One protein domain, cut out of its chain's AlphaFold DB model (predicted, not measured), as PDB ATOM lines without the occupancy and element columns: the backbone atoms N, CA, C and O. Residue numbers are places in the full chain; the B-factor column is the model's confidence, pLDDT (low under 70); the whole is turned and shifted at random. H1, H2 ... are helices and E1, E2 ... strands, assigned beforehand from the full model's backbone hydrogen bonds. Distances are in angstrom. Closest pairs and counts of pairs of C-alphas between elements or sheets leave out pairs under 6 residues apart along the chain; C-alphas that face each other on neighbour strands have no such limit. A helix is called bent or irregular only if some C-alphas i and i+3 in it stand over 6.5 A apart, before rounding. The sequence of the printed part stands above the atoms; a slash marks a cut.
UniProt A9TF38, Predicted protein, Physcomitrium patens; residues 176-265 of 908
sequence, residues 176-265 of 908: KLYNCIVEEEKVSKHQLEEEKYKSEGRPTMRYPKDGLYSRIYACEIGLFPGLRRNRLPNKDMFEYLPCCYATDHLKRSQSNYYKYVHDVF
ATOM      1  N   LYS A 176       1.652  -5.161  -1.600       46.25
ATOM      2  CA  LYS A 176       1.952  -6.326  -0.752       46.25
ATOM      3  C   LYS A 176       1.015  -6.384   0.447       46.25
ATOM      4  O   LYS A 176       0.435  -7.433   0.697       46.25
ATOM      5  N   LEU A 177       0.818  -5.265   1.145       38.34
ATOM      6  CA  LEU A 177      -0.089  -5.191   2.288       38.34
ATOM      7  C   LEU A 177      -1.543  -5.468   1.870       38.34
ATOM      8  O   LEU A 177      -2.229  -6.245   2.524       38.34
ATOM      9  N   TYR A 178      -1.991  -4.902   0.748       39.16
ATOM     10  CA  TYR A 178      -3.314  -5.146   0.176       39.16
ATOM     11  C   TYR A 178      -3.514  -6.622  -0.194       39.16
ATOM     12  O   TYR A 178      -4.532  -7.212   0.159       39.16
ATOM     13  N   ASN A 179      -2.523  -7.254  -0.831       42.56
ATOM     14  CA  ASN A 179      -2.578  -8.679  -1.158       42.56
ATOM     15  C   ASN A 179      -2.541  -9.567   0.096       42.56
ATOM     16  O   ASN A 179      -3.300 -10.529   0.152       42.56
ATOM     17  N   CYS A 180      -1.745  -9.225   1.117       42.16
ATOM     18  CA  CYS A 180      -1.749  -9.929   2.405       42.16
ATOM     19  C   CYS A 180      -3.122  -9.861   3.084       42.16
ATOM     20  O   CYS A 180      -3.636 -10.891   3.508       42.16
ATOM     21  N   ILE A 181      -3.753  -8.684   3.121       38.16
ATOM     22  CA  ILE A 181      -5.093  -8.511   3.700       38.16
ATOM     23  C   ILE A 181      -6.130  -9.345   2.923       38.16
ATOM     24  O   ILE A 181      -6.951 -10.033   3.525       38.16
ATOM     25  N   VAL A 182      -6.060  -9.354   1.587       44.25
ATOM     26  CA  VAL A 182      -6.956 -10.155   0.732       44.25
ATOM     27  C   VAL A 182      -6.721 -11.667   0.894       44.25
ATOM     28  O   VAL A 182      -7.668 -12.452   0.791       44.25
ATOM     29  N   GLU A 183      -5.485 -12.112   1.132       52.56
ATOM     30  CA  GLU A 183      -5.185 -13.522   1.409       52.56
ATOM     31  C   GLU A 183      -5.634 -13.951   2.810       52.56
ATOM     32  O   GLU A 183      -6.252 -15.011   2.936       52.56
ATOM     33  N   GLU A 184      -5.427 -13.127   3.838       48.28
ATOM     34  CA  GLU A 184      -5.937 -13.384   5.192       48.28
ATOM     35  C   GLU A 184      -7.471 -13.491   5.209       48.28
ATOM     36  O   GLU A 184      -8.031 -14.407   5.821       48.28
ATOM     37  N   GLU A 185      -8.166 -12.639   4.451       49.72
ATOM     38  CA  GLU A 185      -9.627 -12.681   4.319       49.72
ATOM     39  C   GLU A 185     -10.115 -13.957   3.592       49.72
ATOM     40  O   GLU A 185     -11.125 -14.561   3.974       49.72
ATOM     41  N   LYS A 186      -9.367 -14.453   2.590       54.09
ATOM     42  CA  LYS A 186      -9.658 -15.729   1.900       54.09
ATOM     43  C   LYS A 186      -9.395 -16.951   2.779       54.09
ATOM     44  O   LYS A 186     -10.193 -17.892   2.762       54.09
ATOM     45  N   VAL A 187      -8.303 -16.952   3.546       56.06
ATOM     46  CA  VAL A 187      -7.972 -18.035   4.488       56.06
ATOM     47  C   VAL A 187      -9.035 -18.128   5.583       56.06
ATOM     48  O   VAL A 187      -9.512 -19.229   5.866       56.06
ATOM     49  N   SER A 188      -9.485 -16.983   6.108       61.28
ATOM     50  CA  SER A 188     -10.592 -16.890   7.068       61.28
ATOM     51  C   SER A 188     -11.896 -17.476   6.506       61.28
ATOM     52  O   SER A 188     -12.541 -18.318   7.136       61.28
ATOM     53  N   LYS A 189     -12.247 -17.147   5.256       69.62
ATOM     54  CA  LYS A 189     -13.457 -17.674   4.605       69.62
ATOM     55  C   LYS A 189     -13.418 -19.190   4.378       69.62
ATOM     56  O   LYS A 189     -14.431 -19.861   4.572       69.62
ATOM     57  N   HIS A 190     -12.270 -19.747   3.991       73.25
ATOM     58  CA  HIS A 190     -12.137 -21.193   3.793       73.25
ATOM     59  C   HIS A 190     -12.192 -21.975   5.109       73.25
ATOM     60  O   HIS A 190     -12.792 -23.046   5.143       73.25
ATOM     61  N   GLN A 191     -11.626 -21.449   6.197       76.50
ATOM     62  CA  GLN A 191     -11.747 -22.080   7.517       76.50
ATOM     63  C   GLN A 191     -13.209 -22.130   7.983       76.50
ATOM     64  O   GLN A 191     -13.682 -23.190   8.388       76.50
ATOM     65  N   LEU A 192     -13.958 -21.037   7.796       83.44
ATOM     66  CA  LEU A 192     -15.392 -20.980   8.098       83.44
ATOM     67  C   LEU A 192     -16.220 -21.968   7.257       83.44
ATOM     68  O   LEU A 192     -17.139 -22.605   7.774       83.44
ATOM     69  N   GLU A 193     -15.904 -22.138   5.969       84.31
ATOM     70  CA  GLU A 193     -16.554 -23.152   5.123       84.31
ATOM     71  C   GLU A 193     -16.253 -24.581   5.599       84.31
ATOM     72  O   GLU A 193     -17.146 -25.430   5.607       84.31
ATOM     73  N   GLU A 194     -15.018 -24.860   6.027       88.44
ATOM     74  CA  GLU A 194     -14.638 -26.171   6.561       88.44
ATOM     75  C   GLU A 194     -15.406 -26.514   7.835       88.44
ATOM     76  O   GLU A 194     -15.926 -27.624   7.967       88.44
ATOM     77  N   GLU A 195     -15.481 -25.561   8.762       89.38
ATOM     78  CA  GLU A 195     -16.208 -25.701  10.021       89.38
ATOM     79  C   GLU A 195     -17.702 -25.890   9.777       89.38
ATOM     80  O   GLU A 195     -18.312 -26.778  10.374       89.38
ATOM     81  N   LYS A 196     -18.275 -25.141   8.827       92.69
ATOM     82  CA  LYS A 196     -19.660 -25.327   8.392       92.69
ATOM     83  C   LYS A 196     -19.901 -26.757   7.908       92.69
ATOM     84  O   LYS A 196     -20.766 -27.435   8.455       92.69
ATOM     85  N   TYR A 197     -19.114 -27.265   6.960       91.81
ATOM     86  CA  TYR A 197     -19.291 -28.638   6.474       91.81
ATOM     87  C   TYR A 197     -19.069 -29.694   7.567       91.81
ATOM     88  O   TYR A 197     -19.802 -30.683   7.623       91.81
ATOM     89  N   LYS A 198     -18.108 -29.473   8.471       90.25
ATOM     90  CA  LYS A 198     -17.864 -30.353   9.623       90.25
ATOM     91  C   LYS A 198     -19.049 -30.368  10.594       90.25
ATOM     92  O   LYS A 198     -19.435 -31.445  11.038       90.25
ATOM     93  N   SER A 199     -19.653 -29.212  10.880       91.94
ATOM     94  CA  SER A 199     -20.862 -29.108  11.716       91.94
ATOM     95  C   SER A 199     -22.094 -29.759  11.080       91.94
ATOM     96  O   SER A 199     -22.925 -30.316  11.790       91.94
ATOM     97  N   GLU A 200     -22.168 -29.788   9.747       93.19
ATOM     98  CA  GLU A 200     -23.177 -30.540   8.987       93.19
ATOM     99  C   GLU A 200     -22.895 -32.061   8.948       93.19
ATOM    100  O   GLU A 200     -23.650 -32.818   8.337       93.19
ATOM    101  N   GLY A 201     -21.801 -32.535   9.560       92.50
ATOM    102  CA  GLY A 201     -21.394 -33.944   9.543       92.50
ATOM    103  C   GLY A 201     -20.895 -34.430   8.179       92.50
ATOM    104  O   GLY A 201     -20.844 -35.636   7.924       92.50
ATOM    105  N   ARG A 202     -20.537 -33.508   7.277       95.31
ATOM    106  CA  ARG A 202     -20.078 -33.822   5.922       95.31
ATOM    107  C   ARG A 202     -18.562 -34.014   5.911       95.31
ATOM    108  O   ARG A 202     -17.833 -33.149   6.398       95.31
ATOM    109  N   PRO A 203     -18.046 -35.111   5.334       93.75
ATOM    110  CA  PRO A 203     -16.609 -35.309   5.239       93.75
ATOM    111  C   PRO A 203     -16.006 -34.351   4.205       93.75
ATOM    112  O   PRO A 203     -16.513 -34.213   3.087       93.75
ATOM    113  N   THR A 204     -14.905 -33.705   4.590       95.31
ATOM    114  CA  THR A 204     -14.213 -32.688   3.794       95.31
ATOM    115  C   THR A 204     -12.812 -33.133   3.374       95.31
ATOM    116  O   THR A 204     -12.188 -33.989   3.997       95.31
ATOM    117  N   MET A 205     -12.312 -32.549   2.287       94.88
ATOM    118  CA  MET A 205     -10.960 -32.742   1.768       94.88
ATOM    119  C   MET A 205     -10.439 -31.435   1.183       94.88
ATOM    120  O   MET A 205     -11.127 -30.787   0.396       94.88
ATOM    121  N   ARG A 206      -9.183 -31.101   1.479       94.56
ATOM    122  CA  ARG A 206      -8.479 -29.975   0.860       94.56
ATOM    123  C   ARG A 206      -7.673 -30.429  -0.367       94.56
ATOM    124  O   ARG A 206      -6.912 -31.397  -0.282       94.56
ATOM    125  N   TYR A 207      -7.853 -29.762  -1.511       94.62
ATOM    126  CA  TYR A 207      -7.107 -30.044  -2.746       94.62
ATOM    127  C   TYR A 207      -6.925 -28.792  -3.636       94.62
ATOM    128  O   TYR A 207      -7.915 -28.122  -3.932       94.62
ATOM    129  N   PRO A 208      -5.710 -28.501  -4.141       94.12
ATOM    130  CA  PRO A 208      -4.418 -29.040  -3.702       94.12
ATOM    131  C   PRO A 208      -4.150 -28.788  -2.205       94.12
ATOM    132  O   PRO A 208      -4.902 -28.051  -1.568       94.12
ATOM    133  N   LYS A 209      -3.137 -29.444  -1.621       86.12
ATOM    134  CA  LYS A 209      -2.849 -29.424  -0.172       86.12
ATOM    135  C   LYS A 209      -2.568 -27.983   0.240       86.12
ATOM    136  O   LYS A 209      -3.217 -27.477   1.148       86.12
ATOM    137  N   ASP A 210      -1.743 -27.333  -0.576       83.06
ATOM    138  CA  ASP A 210      -1.276 -25.965  -0.417       83.06
ATOM    139  C   ASP A 210      -1.367 -25.206  -1.755       83.06
ATOM    140  O   ASP A 210      -1.478 -25.810  -2.829       83.06
ATOM    141  N   GLY A 211      -1.308 -23.874  -1.694       81.50
ATOM    142  CA  GLY A 211      -1.227 -22.980  -2.855       81.50
ATOM    143  C   GLY A 211      -2.508 -22.199  -3.172       81.50
ATOM    144  O   GLY A 211      -3.582 -22.479  -2.644       81.50
ATOM    145  N   LEU A 212      -2.387 -21.234  -4.093       78.50
ATOM    146  CA  LEU A 212      -3.435 -20.261  -4.455       78.50
ATOM    147  C   LEU A 212      -4.756 -20.902  -4.935       78.50
ATOM    148  O   LEU A 212      -5.822 -20.300  -4.843       78.50
ATOM    149  N   TYR A 213      -4.694 -22.133  -5.452       86.56
ATOM    150  CA  TYR A 213      -5.856 -22.882  -5.944       86.56
ATOM    151  C   TYR A 213      -6.393 -23.915  -4.944       86.56
ATOM    152  O   TYR A 213      -7.266 -24.707  -5.310       86.56
ATOM    153  N   SER A 214      -5.870 -23.946  -3.712       89.25
ATOM    154  CA  SER A 214      -6.342 -24.846  -2.661       89.25
ATOM    155  C   SER A 214      -7.795 -24.536  -2.316       89.25
ATOM    156  O   SER A 214      -8.155 -23.399  -2.019       89.25
ATOM    157  N   ARG A 215      -8.654 -25.553  -2.394       93.06
ATOM    158  CA  ARG A 215     -10.073 -25.449  -2.046       93.06
ATOM    159  C   ARG A 215     -10.490 -26.603  -1.159       93.06
ATOM    160  O   ARG A 215      -9.892 -27.682  -1.192       93.06
ATOM    161  N   ILE A 216     -11.556 -26.375  -0.405       93.81
ATOM    162  CA  ILE A 216     -12.193 -27.382   0.435       93.81
ATOM    163  C   ILE A 216     -13.360 -27.985  -0.337       93.81
ATOM    164  O   ILE A 216     -14.253 -27.282  -0.799       93.81
ATOM    165  N   TYR A 217     -13.334 -29.302  -0.482       95.12
ATOM    166  CA  TYR A 217     -14.379 -30.089  -1.119       95.12
ATOM    167  C   TYR A 217     -15.093 -30.896  -0.046       95.12
ATOM    168  O   TYR A 217     -14.443 -31.593   0.732       95.12
ATOM    169  N   ALA A 218     -16.419 -30.824  -0.019       95.44
ATOM    170  CA  ALA A 218     -17.258 -31.601   0.883       95.44
ATOM    171  C   ALA A 218     -18.141 -32.551   0.077       95.44
ATOM    172  O   ALA A 218     -18.695 -32.169  -0.956       95.44
ATOM    173  N   CYS A 219     -18.294 -33.780   0.558       95.44
ATOM    174  CA  CYS A 219     -19.239 -34.728  -0.021       95.44
ATOM    175  C   CYS A 219     -20.587 -34.672   0.696       95.44
ATOM    176  O   CYS A 219     -20.712 -34.134   1.794       95.44
ATOM    177  N   GLU A 220     -21.633 -35.171   0.045       94.12
ATOM    178  CA  GLU A 220     -22.913 -35.420   0.710       94.12
ATOM    179  C   GLU A 220     -22.758 -36.483   1.808       94.12
ATOM    180  O   GLU A 220     -21.825 -37.291   1.788       94.12
ATOM    181  N   ILE A 221     -23.671 -36.472   2.779       93.12
ATOM    182  CA  ILE A 221     -23.667 -37.422   3.895       93.12
ATOM    183  C   ILE A 221     -23.766 -38.852   3.340       93.12
ATOM    184  O   ILE A 221     -24.614 -39.148   2.504       93.12
ATOM    185  N   GLY A 222     -22.882 -39.743   3.802       92.75
ATOM    186  CA  GLY A 222     -22.783 -41.128   3.320       92.75
ATOM    187  C   GLY A 222     -21.807 -41.339   2.156       92.75
ATOM    188  O   GLY A 222     -21.514 -42.484   1.812       92.75
ATOM    189  N   LEU A 223     -21.249 -40.266   1.585       97.00
ATOM    190  CA  LEU A 223     -20.151 -40.321   0.621       97.00
ATOM    191  C   LEU A 223     -18.860 -39.778   1.239       97.00
ATOM    192  O   LEU A 223     -18.889 -38.942   2.131       97.00
ATOM    193  N   PHE A 224     -17.715 -40.218   0.722       96.88
ATOM    194  CA  PHE A 224     -16.386 -39.827   1.184       96.88
ATOM    195  C   PHE A 224     -15.612 -39.119   0.072       96.88
ATOM    196  O   PHE A 224     -15.632 -39.585  -1.074       96.88
ATOM    197  N   PRO A 225     -14.896 -38.026   0.374       96.88
ATOM    198  CA  PRO A 225     -14.058 -37.372  -0.612       96.88
ATOM    199  C   PRO A 225     -12.863 -38.254  -0.987       96.88
ATOM    200  O   PRO A 225     -12.339 -39.035  -0.193       96.88
ATOM    201  N   GLY A 226     -12.427 -38.126  -2.234       97.19
ATOM    202  CA  GLY A 226     -11.240 -38.783  -2.750       97.19
ATOM    203  C   GLY A 226     -10.757 -38.169  -4.058       97.19
ATOM    204  O   GLY A 226     -11.325 -37.214  -4.584       97.19
ATOM    205  N   LEU A 227      -9.694 -38.750  -4.611       97.31
ATOM    206  CA  LEU A 227      -9.005 -38.240  -5.793       97.31
ATOM    207  C   LEU A 227      -9.066 -39.245  -6.946       97.31
ATOM    208  O   LEU A 227      -8.676 -40.408  -6.806       97.31
ATOM    209  N   ARG A 228      -9.544 -38.800  -8.114       96.12
ATOM    210  CA  ARG A 228      -9.449 -39.540  -9.389       96.12
ATOM    211  C   ARG A 228      -8.360 -38.928 -10.264       96.12
ATOM    212  O   ARG A 228      -8.142 -37.727 -10.194       96.12
ATOM    213  N   ARG A 229      -7.690 -39.713 -11.111       95.44
ATOM    214  CA  ARG A 229      -6.699 -39.158 -12.053       95.44
ATOM    215  C   ARG A 229      -7.351 -38.150 -12.995       95.44
ATOM    216  O   ARG A 229      -8.399 -38.445 -13.573       95.44
ATOM    217  N   ASN A 230      -6.711 -36.997 -13.165       96.25
ATOM    218  CA  ASN A 230      -7.193 -35.971 -14.069       96.25
ATOM    219  C   ASN A 230      -6.926 -36.367 -15.531       96.25
ATOM    220  O   ASN A 230      -5.803 -36.699 -15.908       96.25
ATOM    221  N   ARG A 231      -7.980 -36.356 -16.352       93.88
ATOM    222  CA  ARG A 231      -7.918 -36.603 -17.805       93.88
ATOM    223  C   ARG A 231      -8.221 -35.346 -18.630       93.88
ATOM    224  O   ARG A 231      -8.259 -35.429 -19.851       93.88
ATOM    225  N   LEU A 232      -8.470 -34.215 -17.973       92.12
ATOM    226  CA  LEU A 232      -8.761 -32.933 -18.609       92.12
ATOM    227  C   LEU A 232      -7.461 -32.248 -19.079       92.12
ATOM    228  O   LEU A 232      -6.371 -32.637 -18.647       92.12
ATOM    229  N   PRO A 233      -7.546 -31.208 -19.929       93.25
ATOM    230  CA  PRO A 233      -6.369 -30.482 -20.421       93.25
ATOM    231  C   PRO A 233      -5.497 -29.875 -19.310       93.25
ATOM    232  O   PRO A 233      -4.287 -29.756 -19.466       93.25
ATOM    233  N   ASN A 234      -6.081 -29.558 -18.150       91.94
ATOM    234  CA  ASN A 234      -5.367 -29.015 -16.992       91.94
ATOM    235  C   ASN A 234      -4.688 -30.083 -16.108       91.94
ATOM    236  O   ASN A 234      -4.263 -29.757 -15.000       91.94
ATOM    237  N   LYS A 235      -4.572 -31.343 -16.562       91.00
ATOM    238  CA  LYS A 235      -3.922 -32.449 -15.821       91.00
ATOM    239  C   LYS A 235      -2.502 -32.141 -15.347       91.00
ATOM    240  O   LYS A 235      -2.049 -32.710 -14.361       91.00
ATOM    241  N   ASP A 236      -1.815 -31.243 -16.044       84.38
ATOM    242  CA  ASP A 236      -0.464 -30.825 -15.684       84.38
ATOM    243  C   ASP A 236      -0.451 -29.830 -14.512       84.38
ATOM    244  O   ASP A 236       0.547 -29.731 -13.811       84.38
ATOM    245  N   MET A 237      -1.535 -29.068 -14.321       87.69
ATOM    246  CA  MET A 237      -1.707 -28.183 -13.162       87.69
ATOM    247  C   MET A 237      -2.295 -28.946 -11.972       87.69
ATOM    248  O   MET A 237      -1.905 -28.723 -10.832       87.69
ATOM    249  N   PHE A 238      -3.225 -29.864 -12.243       92.00
ATOM    250  CA  PHE A 238      -3.905 -30.667 -11.233       92.00
ATOM    251  C   PHE A 238      -3.826 -32.141 -11.625       92.00
ATOM    252  O   PHE A 238      -4.598 -32.598 -12.468       92.00
ATOM    253  N   GLU A 239      -2.910 -32.902 -11.017       93.38
ATOM    254  CA  GLU A 239      -2.720 -34.334 -11.320       93.38
ATOM    255  C   GLU A 239      -4.000 -35.157 -11.071       93.38
ATOM    256  O   GLU A 239      -4.280 -36.157 -11.747       93.38
ATOM    257  N   TYR A 240      -4.814 -34.711 -10.115       96.69
ATOM    258  CA  TYR A 240      -6.040 -35.363  -9.697       96.69
ATOM    259  C   TYR A 240      -7.234 -34.410  -9.775       96.69
ATOM    260  O   TYR A 240      -7.099 -33.191  -9.761       96.69
ATOM    261  N   LEU A 241      -8.428 -34.989  -9.848       96.44
ATOM    262  CA  LEU A 241      -9.692 -34.291  -9.673       96.44
ATOM    263  C   LEU A 241     -10.342 -34.769  -8.366       96.44
ATOM    264  O   LEU A 241     -10.453 -35.987  -8.166       96.44
ATOM    265  N   PRO A 242     -10.805 -33.850  -7.506       96.88
ATOM    266  CA  PRO A 242     -11.678 -34.167  -6.380       96.88
ATOM    267  C   PRO A 242     -12.954 -34.877  -6.839       96.88
ATOM    268  O   PRO A 242     -13.547 -34.522  -7.858       96.88
ATOM    269  N   CYS A 243     -13.360 -35.919  -6.117       96.62
ATOM    270  CA  CYS A 243     -14.565 -36.697  -6.400       96.62
ATOM    271  C   CYS A 243     -15.105 -37.334  -5.111       96.62
ATOM    272  O   CYS A 243     -14.353 -37.514  -4.155       96.62
ATOM    273  N   CYS A 244     -16.385 -37.699  -5.098       96.50
ATOM    274  CA  CYS A 244     -17.016 -38.406  -3.987       96.50
ATOM    275  C   CYS A 244     -17.138 -39.900  -4.298       96.50
ATOM    276  O   CYS A 244     -17.459 -40.287  -5.421       96.50
ATOM    277  N   TYR A 245     -16.890 -40.739  -3.298       96.19
ATOM    278  CA  TYR A 245     -16.940 -42.194  -3.389       96.19
ATOM    279  C   TYR A 245     -17.823 -42.765  -2.282       96.19
ATOM    280  O   TYR A 245     -17.853 -42.242  -1.176       96.19
ATOM    281  N   ALA A 246     -18.488 -43.891  -2.543       96.69
ATOM    282  CA  ALA A 246     -19.281 -44.594  -1.527       96.69
ATOM    283  C   ALA A 246     -18.427 -45.199  -0.393       96.69
ATOM    284  O   ALA A 246     -18.942 -45.628   0.632       96.69
ATOM    285  N   THR A 247     -17.110 -45.269  -0.581       96.12
ATOM    286  CA  THR A 247     -16.182 -45.897   0.361       96.12
ATOM    287  C   THR A 247     -15.071 -44.940   0.733       96.12
ATOM    288  O   THR A 247     -14.558 -44.234  -0.133       96.12
ATOM    289  N   ASP A 248     -14.650 -44.990   1.991       95.62
ATOM    290  CA  ASP A 248     -13.598 -44.138   2.525       95.62
ATOM    291  C   ASP A 248     -12.233 -44.443   1.885       95.62
ATOM    292  O   ASP A 248     -11.593 -45.470   2.143       95.62
ATOM    293  N   HIS A 249     -11.790 -43.543   1.009       94.81
ATOM    294  CA  HIS A 249     -10.519 -43.674   0.311       94.81
ATOM    295  C   HIS A 249      -9.310 -43.349   1.205       94.81
ATOM    296  O   HIS A 249      -8.219 -43.813   0.873       94.81
ATOM    297  N   LEU A 250      -9.478 -42.683   2.357       93.50
ATOM    298  CA  LEU A 250      -8.418 -42.537   3.369       93.50
ATOM    299  C   LEU A 250      -8.097 -43.857   4.080       93.50
ATOM    300  O   LEU A 250      -7.024 -44.000   4.649       93.50
ATOM    301  N   LYS A 251      -8.985 -44.854   4.049       95.00
ATOM    302  CA  LYS A 251      -8.717 -46.174   4.654       95.00
ATOM    303  C   LYS A 251      -8.083 -47.169   3.685       95.00
ATOM    304  O   LYS A 251      -7.665 -48.252   4.085       95.00
ATOM    305  N   ARG A 252      -8.014 -46.828   2.396       94.69
ATOM    306  CA  ARG A 252      -7.483 -47.697   1.342       94.69
ATOM    307  C   ARG A 252      -6.093 -47.234   0.941       94.69
ATOM    308  O   ARG A 252      -5.975 -46.297   0.157       94.69
ATOM    309  N   SER A 253      -5.064 -47.950   1.387       92.31
ATOM    310  CA  SER A 253      -3.656 -47.605   1.130       92.31
ATOM    311  C   SER A 253      -3.295 -47.444  -0.355       92.31
ATOM    312  O   SER A 253      -2.400 -46.681  -0.710       92.31
ATOM    313  N   GLN A 254      -4.016 -48.132  -1.244       92.38
ATOM    314  CA  GLN A 254      -3.816 -48.058  -2.695       92.38
ATOM    315  C   GLN A 254      -4.606 -46.938  -3.388       92.38
ATOM    316  O   GLN A 254      -4.451 -46.738  -4.593       92.38
ATOM    317  N   SER A 255      -5.470 -46.211  -2.676       95.62
ATOM    318  CA  SER A 255      -6.232 -45.119  -3.276       95.62
ATOM    319  C   SER A 255      -5.319 -43.924  -3.569       95.62
ATOM    320  O   SER A 255      -4.390 -43.632  -2.817       95.62
ATOM    321  N   ASN A 256      -5.599 -43.180  -4.645       95.25
ATOM    322  CA  ASN A 256      -4.835 -41.960  -4.937       95.25
ATOM    323  C   ASN A 256      -4.966 -40.931  -3.807       95.25
ATOM    324  O   ASN A 256      -4.041 -40.163  -3.583       95.25
ATOM    325  N   TYR A 257      -6.103 -40.916  -3.103       95.56
ATOM    326  CA  TYR A 257      -6.318 -39.980  -2.008       95.56
ATOM    327  C   TYR A 257      -5.449 -40.314  -0.795       95.56
ATOM    328  O   TYR A 257      -4.817 -39.421  -0.249       95.56
ATOM    329  N   TYR A 258      -5.329 -41.595  -0.437       95.38
ATOM    330  CA  TYR A 258      -4.424 -42.034   0.622       95.38
ATOM    331  C   TYR A 258      -2.972 -41.682   0.300       95.38
ATOM    332  O   TYR A 258      -2.291 -41.054   1.108       95.38
ATOM    333  N   LYS A 259      -2.526 -42.036  -0.914       94.12
ATOM    334  CA  LYS A 259      -1.175 -41.720  -1.396       94.12
ATOM    335  C   LYS A 259      -0.900 -40.220  -1.350       94.12
ATOM    336  O   LYS A 259       0.176 -39.810  -0.942       94.12
ATOM    337  N   TYR A 260      -1.891 -39.417  -1.722       93.62
ATOM    338  CA  TYR A 260      -1.815 -37.966  -1.685       93.62
ATOM    339  C   TYR A 260      -1.778 -37.393  -0.262       93.62
ATOM    340  O   TYR A 260      -0.998 -36.488  -0.002       93.62
ATOM    341  N   VAL A 261      -2.590 -37.895   0.674       91.88
ATOM    342  CA  VAL A 261      -2.617 -37.397   2.062       91.88
ATOM    343  C   VAL A 261      -1.333 -37.760   2.801       91.88
ATOM    344  O   VAL A 261      -0.769 -36.900   3.471       91.88
ATOM    345  N   HIS A 262      -0.842 -38.986   2.634       91.38
ATOM    346  CA  HIS A 262       0.336 -39.494   3.341       91.38
ATOM    347  C   HIS A 262       1.659 -39.313   2.579       91.38
ATOM    348  O   HIS A 262       2.673 -39.852   3.009       91.38
ATOM    349  N   ASP A 263       1.647 -38.604   1.445       85.69
ATOM    350  CA  ASP A 263       2.815 -38.381   0.579       85.69
ATOM    351  C   ASP A 263       3.548 -39.684   0.187       85.69
ATOM    352  O   ASP A 263       4.760 -39.723  -0.022       85.69
ATOM    353  N   VAL A 264       2.787 -40.777   0.045       79.38
ATOM    354  CA  VAL A 264       3.291 -42.098  -0.355       79.38
ATOM    355  C   VAL A 264       3.344 -42.155  -1.879       79.38
ATOM    356  O   VAL A 264       2.406 -42.598  -2.550       79.38
ATOM    357  N   PHE A 265       4.449 -41.679  -2.445       70.25
ATOM    358  CA  PHE A 265       4.722 -41.786  -3.876       70.25
ATOM    359  C   PHE A 265       5.426 -43.111  -4.189       70.25
ATOM    360  O   PHE A 265       6.373 -43.498  -3.512       70.25
TER     361      PHE A 265
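What this domain is: This is residues 176 to 265 of the 908 residues of the protein "Predicted protein" of Physcomitrium patens (UniProt A9TF38). Two small two-stranded sheets, E3 E4 and E1 E2, make the core, with the short helix H3 packed beside E3. The long helix H1 packs on E1 and E2 with its residues 190 to 198 and reaches away from them as an arm toward its first residue, its residues 176 to 182 sticking out free, while H2 sits far out in the stretch between E3 and E4. The printed part has 90 residues, with three named helices and four named strands in the order H1 E1 E2 E3 H2 E4 H3; both sheets are antiparallel and the class is mixed. It is only just compact, close to loose, with a radius of gyration of the C-alphas of 14.5 A and spans of 43 by 34 by 23 A.

How they stand to each other: E3, residues 224 to 229, and E4, residues 240 to 245, are antiparallel neighbours at 142 degrees, with N 226 and O 243 within hydrogen-bond range at 2.8 A. H3, residues 256 to 261, comes closest to E3 at the C-alphas of Tyr 257 and Leu 227, 5.0 A apart, and is near E4, with 5 pairs of C-alphas within 10 A. E1, residues 204 to 207, and E2, residues 215 to 218, form an antiparallel hairpin at 151 degrees, with N 205 and O 217 at 2.8 A. The closest C-alphas of E1 and E3 are those of Met 205 and Pro 225, 6.1 A apart. H1, residues 176 to 199, comes closest to E2 at the C-alphas of Tyr 197 and Ala 218, 6.6 A, and is apart from E3, E4 and H3. H2, residues 233 to 236, is apart from H1, E1, E2 and H3. In H1 and H3 every O i to N i+4 pair is within hydrogen-bond range; H2 is too short for such a pair, and its one O i to N i+3 pair is not within range.

Where its parts are: E3 is 16.4 A from first to last C-alpha and E4 14.3 A. H1 is 34.6 A long, from C-alpha 176 at (1.952, -6.326, -0.752) to C-alpha 199 at (-20.862, -29.108, 11.716). H2 is irregular, with C-alphas 233 and 236 7.6 A apart. H3 ends at C-alpha 261 at (-2.617, -37.397, 2.062).

The domain as a whole: The two C-alphas farthest apart, those of Leu 177 and Ala 246, are 44.0 A from each other. The printed part has no cut and no long link. The mean pLDDT of the printed part is 85.1, and residues 176 to 189 are under 70.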